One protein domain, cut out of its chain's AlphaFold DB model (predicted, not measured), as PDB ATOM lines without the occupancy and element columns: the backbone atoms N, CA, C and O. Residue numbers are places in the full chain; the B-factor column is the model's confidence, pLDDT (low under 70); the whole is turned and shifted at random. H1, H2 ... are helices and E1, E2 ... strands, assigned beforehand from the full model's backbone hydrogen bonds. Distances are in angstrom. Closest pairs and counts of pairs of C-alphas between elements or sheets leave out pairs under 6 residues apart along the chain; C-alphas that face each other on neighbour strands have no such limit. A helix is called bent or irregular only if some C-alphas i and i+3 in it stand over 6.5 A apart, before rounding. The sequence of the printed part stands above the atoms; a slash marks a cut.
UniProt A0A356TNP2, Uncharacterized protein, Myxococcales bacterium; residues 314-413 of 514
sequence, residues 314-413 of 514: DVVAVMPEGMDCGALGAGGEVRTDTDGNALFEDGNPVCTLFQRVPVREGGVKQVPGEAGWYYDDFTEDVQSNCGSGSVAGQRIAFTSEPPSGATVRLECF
ATOM      1  N   ASP A 314     -14.511 -21.624  37.843       87.06
ATOM      2  CA  ASP A 314     -15.503 -22.647  38.141       87.06
ATOM      3  C   ASP A 314     -16.869 -22.231  37.593       87.06
ATOM      4  O   ASP A 314     -17.320 -21.098  37.781       87.06
ATOM      5  N   VAL A 315     -17.585 -23.169  36.972       87.12
ATOM      6  CA  VAL A 315     -19.028 -23.022  36.752       87.12
ATOM      7  C   VAL A 315     -19.756 -23.800  37.828       87.12
ATOM      8  O   VAL A 315     -19.583 -25.009  37.968       87.12
ATOM      9  N   VAL A 316     -20.588 -23.093  38.580       89.06
ATOM     10  CA  VAL A 316     -21.241 -23.606  39.777       89.06
ATOM     11  C   VAL A 316     -22.745 -23.549  39.580       89.06
ATOM     12  O   VAL A 316     -23.278 -22.525  39.156       89.06
ATOM     13  N   ALA A 317     -23.429 -24.642  39.896       86.56
ATOM     14  CA  ALA A 317     -24.878 -24.741  39.844       86.56
ATOM     15  C   ALA A 317     -25.446 -25.020  41.238       86.56
ATOM     16  O   ALA A 317     -25.091 -26.010  41.871       86.56
ATOM     17  N   VAL A 318     -26.356 -24.168  41.704       90.19
ATOM     18  CA  VAL A 318     -27.230 -24.472  42.843       90.19
ATOM     19  C   VAL A 318     -28.441 -25.217  42.301       90.19
ATOM     20  O   VAL A 318     -29.154 -24.689  41.442       90.19
ATOM     21  N   MET A 319     -28.659 -26.450  42.755       87.75
ATOM     22  CA  MET A 319     -29.722 -27.309  42.227       87.75
ATOM     23  C   MET A 319     -31.113 -26.832  42.664       87.75
ATOM     24  O   MET A 319     -31.248 -26.203  43.713       87.75
ATOM     25  N   PRO A 320     -32.174 -27.126  41.896       78.81
ATOM     26  CA  PRO A 320     -33.534 -26.881  42.353       78.81
ATOM     27  C   PRO A 320     -33.914 -27.838  43.492       78.81
ATOM     28  O   PRO A 320     -33.332 -28.917  43.651       78.81
ATOM     29  N   GLU A 321     -34.938 -27.457  44.258       83.62
ATOM     30  CA  GLU A 321     -35.455 -28.267  45.362       83.62
ATOM     31  C   GLU A 321     -35.797 -29.694  44.897       83.62
ATOM     32  O   GLU A 321     -36.469 -29.904  43.886       83.62
ATOM     33  N   GLY A 322     -35.318 -30.690  45.646       83.06
ATOM     34  CA  GLY A 322     -35.560 -32.106  45.359       83.06
ATOM     35  C   GLY A 322     -34.643 -32.734  44.304       83.06
ATOM     36  O   GLY A 322     -34.809 -33.919  44.015       83.06
ATOM     37  N   MET A 323     -33.670 -31.995  43.755       86.00
ATOM     38  CA  MET A 323     -32.619 -32.541  42.887       86.00
ATOM     39  C   MET A 323     -31.246 -32.527  43.567       86.00
ATOM     40  O   MET A 323     -30.954 -31.680  44.408       86.00
ATOM     41  N   ASP A 324     -30.385 -33.465  43.169       92.62
ATOM     42  CA  ASP A 324     -28.985 -33.540  43.584       92.62
ATOM     43  C   ASP A 324     -28.033 -33.391  42.388       92.62
ATOM     44  O   ASP A 324     -28.450 -33.393  41.226       92.62
ATOM     45  N   CYS A 325     -26.732 -33.275  42.661       92.62
ATOM     46  CA  CYS A 325     -25.719 -33.120  41.615       92.62
ATOM     47  C   CYS A 325     -25.629 -34.323  40.659       92.62
ATOM     48  O   CYS A 325     -25.052 -34.194  39.582       92.62
ATOM     49  N   GLY A 326     -26.229 -35.473  40.990       90.19
ATOM     50  CA  GLY A 326     -26.328 -36.616  40.083       90.19
ATOM     51  C   GLY A 326     -27.145 -36.308  38.825       90.19
ATOM     52  O   GLY A 326     -26.921 -36.929  37.785       90.19
ATOM     53  N   ALA A 327     -28.023 -35.301  38.872       85.56
ATOM     54  CA  ALA A 327     -28.752 -34.810  37.704       85.56
ATOM     55  C   ALA A 327     -27.837 -34.211  36.616       85.56
ATOM     56  O   ALA A 327     -28.247 -34.136  35.460       85.56
ATOM     57  N   LEU A 328     -26.596 -33.837  36.951       82.75
ATOM     58  CA  LEU A 328     -25.587 -33.376  35.987       82.75
ATOM     59  C   LEU A 328     -24.909 -34.536  35.234       82.75
ATOM     60  O   LEU A 328     -24.158 -34.310  34.283       82.75
ATOM     61  N   GLY A 329     -25.153 -35.787  35.637       87.75
ATOM     62  CA  GLY A 329     -24.554 -36.967  35.022       87.75
ATOM     63  C   GLY A 329     -23.023 -36.919  35.046       87.75
ATOM     64  O   GLY A 329     -22.414 -36.727  36.090       87.75
ATOM     65  N   ALA A 330     -22.392 -37.094  33.883       87.88
ATOM     66  CA  ALA A 330     -20.934 -37.008  33.737       87.88
ATOM     67  C   ALA A 330     -20.408 -35.561  33.595       87.88
ATOM     68  O   ALA A 330     -19.232 -35.368  33.287       87.88
ATOM     69  N   GLY A 331     -21.280 -34.558  33.749       88.19
ATOM     70  CA  GLY A 331     -20.982 -33.146  33.518       88.19
ATOM     71  C   GLY A 331     -20.605 -32.340  34.758       88.19
ATOM     72  O   GLY A 331     -20.200 -31.190  34.610       88.19
ATOM     73  N   GLY A 332     -20.707 -32.908  35.961       92.00
ATOM     74  CA  GLY A 332     -20.344 -32.212  37.194       92.00
ATOM     75  C   GLY A 332     -20.418 -33.090  38.437       92.00
ATOM     76  O   GLY A 332     -20.743 -34.274  38.363       92.00
ATOM     77  N   GLU A 333     -20.120 -32.487  39.582       94.69
ATOM     78  CA  GLU A 333     -20.067 -33.154  40.882       94.69
ATOM     79  C   GLU A 333     -20.487 -32.235  42.034       94.69
ATOM     80  O   GLU A 333     -20.689 -31.035  41.854       94.69
ATOM     81  N   VAL A 334     -20.644 -32.807  43.231       95.75
ATOM     82  CA  VAL A 334     -20.954 -32.048  44.451       95.75
ATOM     83  C   VAL A 334     -19.771 -31.161  44.811       95.75
ATOM     84  O   VAL A 334     -18.654 -31.653  44.953       95.75
ATOM     85  N   ARG A 335     -20.024 -29.868  45.024       93.38
ATOM     86  CA  ARG A 335     -18.998 -28.946  45.503       93.38
ATOM     87  C   ARG A 335     -18.799 -29.127  47.000       93.38
ATOM     88  O   ARG A 335     -19.773 -29.174  47.755       93.38
ATOM     89  N   THR A 336     -17.546 -29.200  47.432       90.81
ATOM     90  CA  THR A 336     -17.188 -29.364  48.843       90.81
ATOM     91  C   THR A 336     -16.401 -28.175  49.382       90.81
ATOM     92  O   THR A 336     -15.706 -27.500  48.627       90.81
ATOM     93  N   ASP A 337     -16.491 -27.931  50.689       81.31
ATOM     94  CA  ASP A 337     -15.569 -27.039  51.398       81.31
ATOM     95  C   ASP A 337     -14.160 -27.660  51.530       81.31
ATOM     96  O   ASP A 337     -13.902 -28.785  51.088       81.31
ATOM     97  N   THR A 338     -13.234 -26.928  52.157       81.75
ATOM     98  CA  THR A 338     -11.850 -27.376  52.405       81.75
ATOM     99  C   THR A 338     -11.751 -28.621  53.285       81.75
ATOM    100  O   THR A 338     -10.742 -29.321  53.239       81.75
ATOM    101  N   ASP A 339     -12.787 -28.908  54.072       83.50
ATOM    102  CA  ASP A 339     -12.868 -30.072  54.952       83.50
ATOM    103  C   ASP A 339     -13.567 -31.266  54.266       83.50
ATOM    104  O   ASP A 339     -13.690 -32.343  54.857       83.50
ATOM    105  N   GLY A 340     -13.996 -31.105  53.007       85.88
ATOM    106  CA  GLY A 340     -14.659 -32.134  52.209       85.88
ATOM    107  C   GLY A 340     -16.165 -32.261  52.462       85.88
ATOM    108  O   GLY A 340     -16.767 -33.251  52.039       85.88
ATOM    109  N   ASN A 341     -16.799 -31.301  53.140       87.69
ATOM    110  CA  ASN A 341     -18.245 -31.313  53.352       87.69
ATOM    111  C   ASN A 341     -18.974 -30.719  52.149       87.69
ATOM    112  O   ASN A 341     -18.578 -29.683  51.625       87.69
ATOM    113  N   ALA A 342     -20.080 -31.347  51.745       91.81
ATOM    114  CA  ALA A 342     -20.931 -30.846  50.670       91.81
ATOM    115  C   ALA A 342     -21.495 -29.454  50.997       91.81
ATOM    116  O   ALA A 342     -22.029 -29.227  52.086       91.81
ATOM    117  N   LEU A 343     -21.409 -28.544  50.029       90.31
ATOM    118  CA  LEU A 343     -21.929 -27.189  50.137       90.31
ATOM    119  C   LEU A 343     -23.417 -27.135  49.779       90.31
ATOM    120  O   LEU A 343     -23.881 -27.796  48.847       90.31
ATOM    121  N   PHE A 344     -24.149 -26.299  50.513       90.75
ATOM    122  CA  PHE A 344     -25.565 -26.035  50.291       90.75
ATOM    123  C   PHE A 344     -25.835 -24.530  50.313       90.75
ATOM    124  O   PHE A 344     -25.283 -23.812  51.145       90.75
ATOM    125  N   GLU A 345     -26.731 -24.075  49.445       83.38
ATOM    126  CA  GLU A 345     -27.231 -22.702  49.397       83.38
ATOM    127  C   GLU A 345     -28.760 -22.749  49.467       83.38
ATOM    128  O   GLU A 345     -29.404 -23.483  48.718       83.38
ATOM    129  N   ASP A 346     -29.342 -22.059  50.452       85.06
ATOM    130  CA  ASP A 346     -30.780 -22.109  50.764       85.06
ATOM    131  C   ASP A 346     -31.356 -23.534  50.913       85.06
ATOM    132  O   ASP A 346     -32.515 -23.804  50.610       85.06
ATOM    133  N   GLY A 347     -30.534 -24.464  51.411       86.94
ATOM    134  CA  GLY A 347     -30.907 -25.869  51.602       86.94
ATOM    135  C   GLY A 347     -30.775 -26.744  50.353       86.94
ATOM    136  O   GLY A 347     -31.018 -27.946  50.444       86.94
ATOM    137  N   ASN A 348     -30.338 -26.185  49.223       89.38
ATOM    138  CA  ASN A 348     -30.130 -26.912  47.975       89.38
ATOM    139  C   ASN A 348     -28.643 -27.200  47.724       89.38
ATOM    140  O   ASN A 348     -27.804 -26.365  48.063       89.38
ATOM    141  N   PRO A 349     -28.290 -28.361  47.146       94.31
ATOM    142  CA  PRO A 349     -26.896 -28.725  46.933       94.31
ATOM    143  C   PRO A 349     -26.239 -27.833  45.878       94.31
ATOM    144  O   PRO A 349     -26.839 -27.507  44.851       94.31
ATOM    145  N   VAL A 350     -24.985 -27.469  46.138       93.06
ATOM    146  CA  VAL A 350     -24.126 -26.724  45.216       93.06
ATOM    147  C   VAL A 350     -23.226 -27.711  44.475       93.06
ATOM    148  O   VAL A 350     -22.571 -28.550  45.094       93.06
ATOM    149  N   CYS A 351     -23.178 -27.608  43.152       94.38
ATOM    150  CA  CYS A 351     -22.425 -28.502  42.281       94.38
ATOM    151  C   CYS A 351     -21.411 -27.722  41.445       94.38
ATOM    152  O   CYS A 351     -21.725 -26.632  40.967       94.38
ATOM    153  N   THR A 352     -20.236 -28.296  41.208       94.25
ATOM    154  CA  THR A 352     -19.255 -27.772  40.249       94.25
ATOM    155  C   THR A 352     -19.379 -28.541  38.939       94.25
ATOM    156  O   THR A 352     -19.425 -29.771  38.936       94.25
ATOM    157  N   LEU A 353     -19.454 -27.831  37.815       92.69
ATOM    158  CA  LEU A 353     -19.478 -28.432  36.485       92.69
ATOM    159  C   LEU A 353     -18.056 -28.612  35.954       92.69
ATOM    160  O   LEU A 353     -17.211 -27.725  36.076       92.69
ATOM    161  N   PHE A 354     -17.810 -29.740  35.293       94.56
ATOM    162  CA  PHE A 354     -16.501 -30.045  34.728       94.56
ATOM    163  C   PHE A 354     -16.217 -29.196  33.493       94.56
ATOM    164  O   PHE A 354     -16.995 -29.194  32.533       94.56
ATOM    165  N   GLN A 355     -15.068 -28.522  33.495       92.62
ATOM    166  CA  GLN A 355     -14.581 -27.822  32.317       92.62
ATOM    167  C   GLN A 355     -14.078 -28.817  31.266       92.62
ATOM    168  O   GLN A 355     -13.363 -29.776  31.564       92.62
ATOM    169  N   ARG A 356     -14.420 -28.559  30.007       94.38
ATOM    170  CA  ARG A 356     -13.983 -29.292  28.825       94.38
ATOM    171  C   ARG A 356     -13.166 -28.373  27.937       94.38
ATOM    172  O   ARG A 356     -13.617 -27.304  27.533       94.38
ATOM    173  N   VAL A 357     -11.956 -28.814  27.618       91.81
ATOM    174  CA  VAL A 357     -11.055 -28.072  26.738       91.81
ATOM    175  C   VAL A 357     -11.379 -28.402  25.274       91.81
ATOM    176  O   VAL A 357     -11.420 -29.583  24.917       91.81
ATOM    177  N   PRO A 358     -11.584 -27.396  24.402       87.94
ATOM    178  CA  PRO A 358     -11.773 -27.607  22.968       87.94
ATOM    179  C   PRO A 358     -10.595 -28.347  22.318       87.94
ATOM    180  O   PRO A 358      -9.437 -27.945  22.444       87.94
ATOM    181  N   VAL A 359     -10.887 -29.406  21.561       85.06
ATOM    182  CA  VAL A 359      -9.867 -30.159  20.812       85.06
ATOM    183  C   VAL A 359      -9.516 -29.403  19.533       85.06
ATOM    184  O   VAL A 359     -10.387 -28.819  18.891       85.06
ATOM    185  N   ARG A 360      -8.241 -29.414  19.129       82.31
ATOM    186  CA  ARG A 360      -7.811 -28.858  17.838       82.31
ATOM    187  C   ARG A 360      -7.696 -29.951  16.783       82.31
ATOM    188  O   ARG A 360      -6.816 -30.802  16.872       82.31
ATOM    189  N   GLU A 361      -8.512 -29.860  15.739       78.44
ATOM    190  CA  GLU A 361      -8.425 -30.711  14.551       78.44
ATOM    191  C   GLU A 361      -8.108 -29.845  13.327       78.44
ATOM    192  O   GLU A 361      -8.764 -28.837  13.071       78.44
ATOM    193  N   GLY A 362      -7.030 -30.167  12.604       78.06
ATOM    194  CA  GLY A 362      -6.594 -29.371  11.447       78.06
ATOM    195  C   GLY A 362      -6.225 -27.911  11.764       78.06
ATOM    196  O   GLY A 362      -6.192 -27.087  10.857       78.06
ATOM    197  N   GLY A 363      -5.956 -27.583  13.034       76.88
ATOM    198  CA  GLY A 363      -5.675 -26.215  13.495       76.88
ATOM    199  C   GLY A 363      -6.909 -25.416  13.928       76.88
ATOM    200  O   GLY A 363      -6.755 -24.286  14.384       76.88
ATOM    201  N   VAL A 364      -8.108 -25.999  13.849       77.50
ATOM    202  CA  VAL A 364      -9.377 -25.364  14.234       77.50
ATOM    203  C   VAL A 364      -9.871 -25.971  15.548       77.50
ATOM    204  O   VAL A 364      -9.840 -27.193  15.709       77.50
ATOM    205  N   LYS A 365     -10.295 -25.129  16.503       86.25
ATOM    206  CA  LYS A 365     -10.930 -25.589  17.749       86.25
ATOM    207  C   LYS A 365     -12.302 -26.195  17.428       86.25
ATOM    208  O   LYS A 365     -13.050 -25.635  16.633       86.25
ATOM    209  N   GLN A 366     -12.615 -27.328  18.044       87.00
ATOM    210  CA  GLN A 366     -13.893 -28.024  17.921       87.00
ATOM    211  C   GLN A 366     -14.618 -28.037  19.265       87.00
ATOM    212  O   GLN A 366     -13.983 -28.084  20.323       87.00
ATOM    213  N   VAL A 367     -15.952 -28.034  19.214       85.62
ATOM    214  CA  VAL A 367     -16.799 -28.186  20.403       85.62
ATOM    215  C   VAL A 367     -16.504 -29.542  21.065       85.62
ATOM    216  O   VAL A 367     -16.489 -30.560  20.365       85.62
ATOM    217  N   PRO A 368     -16.249 -29.595  22.386       89.38
ATOM    218  CA  PRO A 368     -16.013 -30.857  23.082       89.38
ATOM    219  C   PRO A 368     -17.217 -31.810  23.005       89.38
ATOM    220  O   PRO A 368     -18.364 -31.380  23.029       89.38
ATOM    221  N   GLY A 369     -16.960 -33.120  22.952       85.50
ATOM    222  CA  GLY A 369     -18.017 -34.146  22.965       85.50
ATOM    223  C   GLY A 369     -18.375 -34.683  24.357       85.50
ATOM    224  O   GLY A 369     -19.344 -35.423  24.501       85.50
ATOM    225  N   GLU A 370     -17.582 -34.354  25.377       89.88
ATOM    226  CA  GLU A 370     -17.802 -34.784  26.761       89.88
ATOM    227  C   GLU A 370     -18.765 -33.843  27.484       89.88
ATOM    228  O   GLU A 370     -18.722 -32.640  27.253       89.88
ATOM    229  N   ALA A 371     -19.583 -34.376  28.396       88.12
ATOM    230  CA  ALA A 371     -20.514 -33.604  29.222       88.12
ATOM    231  C   ALA A 371     -19.771 -32.624  30.150       88.12
ATOM    232  O   ALA A 371     -18.820 -33.022  30.825       88.12
ATOM    233  N   GLY A 372     -20.196 -31.364  30.190       89.62
ATOM    234  CA  GLY A 372     -19.617 -30.296  31.001       89.62
ATOM    235  C   GLY A 372     -19.857 -28.911  30.395       89.62
ATOM    236  O   GLY A 372     -20.811 -28.698  29.639       89.62
ATOM    237  N   TRP A 373     -18.967 -27.973  30.713       90.75
ATOM    238  CA  TRP A 373     -18.934 -26.625  30.138       90.75
ATOM    239  C   TRP A 373     -17.607 -26.362  29.423       90.75
ATOM    240  O   TRP A 373     -16.614 -27.024  29.697       90.75
ATOM    241  N   TYR A 374     -17.556 -25.401  28.505       90.44
ATOM    242  CA  TYR A 374     -16.329 -24.977  27.835       90.44
ATOM    243  C   TYR A 374     -16.325 -23.470  27.584       90.44
ATOM    244  O   TYR A 374     -17.373 -22.834  27.460       90.44
ATOM    245  N   TYR A 375     -15.125 -22.896  27.520       88.44
ATOM    246  CA  TYR A 375     -14.931 -21.513  27.104       88.44
ATOM    247  C   TYR A 375     -14.984 -21.451  25.576       88.44
ATOM    248  O   TYR A 375     -14.141 -22.032  24.886       88.44
ATOM    249  N   ASP A 376     -16.022 -20.804  25.057       86.12
ATOM    250  CA  ASP A 376     -16.266 -20.676  23.627       86.12
ATOM    251  C   ASP A 376     -15.809 -19.293  23.172       86.12
ATOM    252  O   ASP A 376     -16.459 -18.295  23.470       86.12
ATOM    253  N   ASP A 377     -14.673 -19.253  22.482       85.12
ATOM    254  CA  ASP A 377     -14.080 -18.074  21.842       85.12
ATOM    255  C   ASP A 377     -13.912 -18.267  20.321       85.12
ATOM    256  O   ASP A 377     -13.218 -17.499  19.653       85.12
ATOM    257  N   PHE A 378     -14.486 -19.335  19.757       84.38
ATOM    258  CA  PHE A 378     -14.089 -19.841  18.439       84.38
ATOM    259  C   PHE A 378     -15.241 -20.235  17.520       84.38
ATOM    260  O   PHE A 378     -15.024 -20.314  16.311       84.38
ATOM    261  N   THR A 379     -16.438 -20.510  18.043       80.69
ATOM    262  CA  THR A 379     -17.570 -20.883  17.185       80.69
ATOM    263  C   THR A 379     -18.064 -19.691  16.360       80.69
ATOM    264  O   THR A 379     -18.022 -18.542  16.796       80.69
ATOM    265  N   GLU A 380     -18.582 -19.942  15.153       73.12
ATOM    266  CA  GLU A 380     -19.205 -18.879  14.342       73.12
ATOM    267  C   GLU A 380     -20.361 -18.196  15.089       73.12
ATOM    268  O   GLU A 380     -20.582 -16.994  14.939       73.12
ATOM    269  N   ASP A 381     -21.062 -18.957  15.930       67.06
ATOM    270  CA  ASP A 381     -22.163 -18.480  16.758       67.06
ATOM    271  C   ASP A 381     -21.695 -17.457  17.804       67.06
ATOM    272  O   ASP A 381     -22.249 -16.360  17.872       67.06
ATOM    273  N   VAL A 382     -20.627 -17.745  18.562       69.69
ATOM    274  CA  VAL A 382     -20.105 -16.780  19.545       69.69
ATOM    275  C   VAL A 382     -19.507 -15.544  18.872       69.69
ATOM    276  O   VAL A 382     -19.685 -14.425  19.353       69.69
ATOM    277  N   GLN A 383     -18.865 -15.717  17.717       71.75
ATOM    278  CA  GLN A 383     -18.317 -14.606  16.939       71.75
ATOM    279  C   GLN A 383     -19.422 -13.691  16.386       71.75
ATOM    280  O   GLN A 383     -19.232 -12.479  16.299       71.75
ATOM    281  N   SER A 384     -20.591 -14.254  16.066       61.47
ATOM    282  CA  SER A 384     -21.743 -13.502  15.555       61.47
ATOM    283  C   SER A 384     -22.568 -12.843  16.664       61.47
ATOM    284  O   SER A 384     -23.093 -11.749  16.463       61.47
ATOM    285  N   ASN A 385     -22.674 -13.485  17.832       58.38
ATOM    286  CA  ASN A 385     -23.619 -13.095  18.883       58.38
ATOM    287  C   ASN A 385     -22.975 -12.402  20.096       58.38
ATOM    288  O   ASN A 385     -23.679 -11.736  20.851       58.38
ATOM    289  N   CYS A 386     -21.651 -12.492  20.268       62.28
ATOM    290  CA  CYS A 386     -20.922 -11.887  21.389       62.28
ATOM    291  C   CYS A 386     -19.932 -10.786  20.965       62.28
ATOM    292  O   CYS A 386     -18.865 -10.645  21.562       62.28
ATOM    293  N   GLY A 387     -20.260  -9.986  19.941       53.12
ATOM    294  CA  GLY A 387     -19.314  -9.061  19.304       53.12
ATOM    295  C   GLY A 387     -19.837  -7.650  19.013       53.12
ATOM    296  O   GLY A 387     -20.147  -7.329  17.870       53.12
ATOM    297  N   SER A 388     -19.807  -6.759  20.006       47.06
ATOM    298  CA  SER A 388     -19.716  -5.309  19.757       47.06
ATOM    299  C   SER A 388     -19.018  -4.597  20.927       47.06
ATOM    300  O   SER A 388     -19.667  -4.230  21.903       47.06
ATOM    301  N   GLY A 389     -17.690  -4.430  20.849       48.28
ATOM    302  CA  GLY A 389     -16.860  -3.784  21.879       48.28
ATOM    303  C   GLY A 389     -15.356  -4.071  21.723       48.28
ATOM    304  O   GLY A 389     -14.950  -4.742  20.777       48.28
ATOM    305  N   SER A 390     -14.526  -3.572  22.650       39.91
ATOM    306  CA  SER A 390     -13.065  -3.809  22.720       39.91
ATOM    307  C   SER A 390     -12.680  -5.242  23.109       39.91
ATOM    308  O   SER A 390     -11.505  -5.600  23.053       39.91
ATOM    309  N   VAL A 391     -13.664  -6.066  23.469       51.31
ATOM    310  CA  VAL A 391     -13.498  -7.484  23.757       51.31
ATOM    311  C   VAL A 391     -14.572  -8.243  22.983       51.31
ATOM    312  O   VAL A 391     -15.758  -8.088  23.264       51.31
ATOM    313  N   ALA A 392     -14.177  -8.984  21.950       54.94
ATOM    314  CA  ALA A 392     -15.104  -9.600  21.004       54.94
ATOM    315  C   ALA A 392     -15.117 -11.131  21.124       54.94
ATOM    316  O   ALA A 392     -14.063 -11.750  21.241       54.94
ATOM    317  N   GLY A 393     -16.314 -11.715  21.011       67.56
ATOM    318  CA  GLY A 393     -16.530 -13.087  20.551       67.56
ATOM    319  C   GLY A 393     -16.296 -14.184  21.580       67.56
ATOM    320  O   GLY A 393     -15.681 -15.183  21.227       67.56
ATOM    321  N   GLN A 394     -16.772 -14.035  22.825       76.25
ATOM    322  CA  GLN A 394     -16.612 -15.100  23.823       76.25
ATOM    323  C   GLN A 394     -17.789 -15.300  24.791       76.25
ATOM    324  O   GLN A 394     -18.505 -14.355  25.137       76.25
ATOM    325  N   ARG A 395     -17.946 -16.532  25.286       79.38
ATOM    326  CA  ARG A 395     -18.939 -16.919  26.302       79.38
ATOM    327  C   ARG A 395     -18.519 -18.178  27.064       79.38
ATOM    328  O   ARG A 395     -17.554 -18.850  26.704       79.38
ATOM    329  N   ILE A 396     -19.310 -18.531  28.072       82.75
ATOM    330  CA  ILE A 396     -19.366 -19.894  28.612       82.75
ATOM    331  C   ILE A 396     -20.444 -20.658  27.850       82.75
ATOM    332  O   ILE A 396     -21.554 -20.153  27.693       82.75
ATOM    333  N   ALA A 397     -20.114 -21.852  27.373       81.75
ATOM    334  CA  ALA A 397     -21.031 -22.736  26.671       81.75
ATOM    335  C   ALA A 397     -21.081 -24.109  27.353       81.75
ATOM    336  O   ALA A 397     -20.162 -24.492  28.075       81.75
ATOM    337  N   PHE A 398     -22.152 -24.863  27.114       83.38
ATOM    338  CA  PHE A 398     -22.382 -26.170  27.726       83.38
ATOM    339  C   PHE A 398     -22.488 -27.253  26.659       83.38
ATOM    340  O   PHE A 398     -23.092 -27.055  25.609       83.38
ATOM    341  N   THR A 399     -21.905 -28.414  26.933       81.62
ATOM    342  CA  THR A 399     -22.153 -29.652  26.174       81.62
ATOM    343  C   THR A 399     -23.212 -30.513  26.861       81.62
ATOM    344  O   THR A 399     -23.851 -31.349  26.224       81.62
ATOM    345  N   SER A 400     -23.422 -30.288  28.160       75.81
ATOM    346  CA  SER A 400     -24.540 -30.804  28.946       75.81
ATOM    347  C   SER A 400     -25.047 -29.700  29.867       75.81
ATOM    348  O   SER A 400     -24.328 -29.263  30.768       75.81
ATOM    349  N   GLU A 401     -26.266 -29.234  29.624       71.06
ATOM    350  CA  GLU A 401     -26.855 -28.133  30.380       71.06
ATOM    351  C   GLU A 401     -27.273 -28.575  31.795       71.06
ATOM    352  O   GLU A 401     -27.734 -29.708  31.980       71.06
ATOM    353  N   PRO A 402     -27.149 -27.691  32.802       76.38
ATOM    354  CA  PRO A 402     -27.775 -27.886  34.104       76.38
ATOM    355  C   PRO A 402     -29.293 -28.085  33.982       76.38
ATOM    356  O   PRO A 402     -29.921 -27.512  33.086       76.38
ATOM    357  N   PRO A 403     -29.923 -28.856  34.885       70.12
ATOM    358  CA  PRO A 403     -31.364 -29.050  34.842       70.12
ATOM    359  C   PRO A 403     -32.117 -27.731  35.044       70.12
ATOM    360  O   PRO A 403     -31.690 -26.845  35.789       70.12
ATOM    361  N   SER A 404     -33.284 -27.623  34.406       70.44
ATOM    362  CA  SER A 404     -34.157 -26.453  34.515       70.44
ATOM    363  C   SER A 404     -34.451 -26.103  35.978       70.44
ATOM    364  O   SER A 404     -34.875 -26.957  36.755       70.44
ATOM    365  N   GLY A 405     -34.287 -24.827  36.332       58.94
ATOM    366  CA  GLY A 405     -34.465 -24.322  37.697       58.94
ATOM    367  C   GLY A 405     -33.176 -24.264  38.521       58.94
ATOM    368  O   GLY A 405     -33.191 -23.652  39.587       58.94
ATOM    369  N   ALA A 406     -32.067 -24.830  38.033       69.62
ATOM    370  CA  ALA A 406     -30.759 -24.614  38.640       69.62
ATOM    371  C   ALA A 406     -30.296 -23.158  38.449       69.62
ATOM    372  O   ALA A 406     -30.455 -22.578  37.373       69.62
ATOM    373  N   THR A 407     -29.695 -22.575  39.486       74.69
ATOM    374  CA  THR A 407     -29.050 -21.257  39.391       74.69
ATOM    375  C   THR A 407     -27.579 -21.454  39.069       74.69
ATOM    376  O   THR A 407     -26.849 -22.031  39.870       74.69
ATOM    377  N   VAL A 408     -27.150 -20.983  37.901       76.19
ATOM    378  CA  VAL A 408     -25.781 -21.159  37.403       76.19
ATOM    379  C   VAL A 408     -25.011 -19.857  37.549       76.19
ATOM    380  O   VAL A 408     -25.503 -18.796  37.161       76.19
ATOM    381  N   ARG A 409     -23.790 -19.929  38.077       74.94
ATOM    382  CA  ARG A 409     -22.866 -18.797  38.150       74.94
ATOM    383  C   ARG A 409     -21.465 -19.204  37.724       74.94
ATOM    384  O   ARG A 409     -21.069 -20.357  37.870       74.94
ATOM    385  N   LEU A 410     -20.731 -18.231  37.200       78.31
ATOM    386  CA  LEU A 410     -19.319 -18.356  36.872       78.31
ATOM    387  C   LEU A 410     -18.502 -17.679  37.971       78.31
ATOM    388  O   LEU A 410     -18.705 -16.498  38.258       78.31
ATOM    389  N   GLU A 411     -17.574 -18.416  38.558       79.19
ATOM    390  CA  GLU A 411     -16.636 -17.940  39.566       79.19
ATOM    391  C   GLU A 411     -15.229 -17.991  38.968       79.19
ATOM    392  O   GLU A 411     -14.631 -19.052  38.874       79.19
ATOM    393  N   CYS A 412     -14.712 -16.853  38.505       68.38
ATOM    394  CA  CYS A 412     -13.373 -16.779  37.919       68.38
ATOM    395  C   CYS A 412     -12.348 -16.288  38.940       68.38
ATOM    396  O   CYS A 412     -12.511 -15.193  39.481       68.38
ATOM    397  N   PHE A 413     -11.261 -17.038  39.116       58.50
ATOM    398  CA  PHE A 413     -10.171 -16.738  40.052       58.50
ATOM    399  C   PHE A 413      -8.982 -16.030  39.379       58.50
ATOM    400  O   PHE A 413      -7.850 -16.074  39.844       58.50
TER     401      PHE A 413
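What this domain is: This is residues 314 to 413 of the 514 residues of an uncharacterized protein of Myxococcales bacterium (UniProt A0A356TNP2). The domain has two lobes in a row along its longest axis: one is a twisted four-stranded sheet with the short helix H1 over one face, the other is looser and holds two separate small strand pairs, E4 with E5 and E6 with E7, and the short helix H2. The two lobes come near each other at Trp 373 of E6. The printed part has 100 residues with two named helices and eight named strands, in the order E1 H1 E2 E3 E4 E5 E6 H2 E7 E8; the larger sheet has the order E2, E3, E1, E8 and is antiparallel. The class is mixed, helices and strands, with under half of the residues in named elements. The whole is only just compact, close to loose, with a radius of gyration of the C-alphas of 15.3 A and spans of 43 by 29 by 27 A.

How they stand to each other: Begin at E1, residues 314 to 318, an inner strand. Its antiparallel neighbours are the edge strand E8, residues 407 to 412, where N 316 and O 409 are 2.9 A apart, within hydrogen-bond range, and E3, residues 348 to 353, where N 317 and O 351 are 2.8 A apart. Next find H1, residues 325 to 331, on the sheet at a height of 7.0 A; it is irregular, C-alphas 327 and 330 being 9.0 A apart. H1 runs along the strands, at 23 degrees to the edge strand E2, residues 332 to 334, on the local plane; the closest C-alphas of H1 and E2, those of Cys 325 and Val 334, are 5.6 A apart. E1, H1 and E2 form a split strand-helix-strand unit, two strands running the same way with E3 between them in the sheet, and its crossover is right-handed. E2 and E3 are a hairpin, antiparallel, with N 333 and O 352 2.9 A apart. Farther on, E4, residues 359 to 361, and E5, residues 364 to 366, form another hairpin, antiparallel, with N 366 and O 359 2.8 A apart. E6, residues 373 to 376, is antiparallel to E7, residues 395 to 398, with N 374 and O 397 2.8 A apart. Between them in the chain is H2, residues 380 to 385, not on the four-stranded sheet; the closest C-alphas of H2 and E7, those of Val 382 and Arg 395, are 6.9 A apart. Every O i to N i+4 pair of H2 is within hydrogen-bond range; in H1 0 of 3 are, beside 3 of 4 O i to N i+3 pairs.

Where its parts are: Find C-alpha 314 at (-15.503, -22.647, 38.141); from there E1 runs 12.8 A to C-alpha 318. E3 covers 15.7 A, from C-alpha 348 at (-30.130, -26.912, 47.975) to C-alpha 353. E8 covers 16.4 A and ends at C-alpha 412, at (-13.373, -16.779, 37.919).

The domain as a whole: The two C-alphas farthest apart, those of Gly 347 and Gly 362, are 47.1 A apart. The printed part has no cut, and E2 to E3 is a long link of 13 residues. Look for pLDDT under 70 at residues 381 to 382, 384 to 393, 405 to 406 and 412 to 413 of this model.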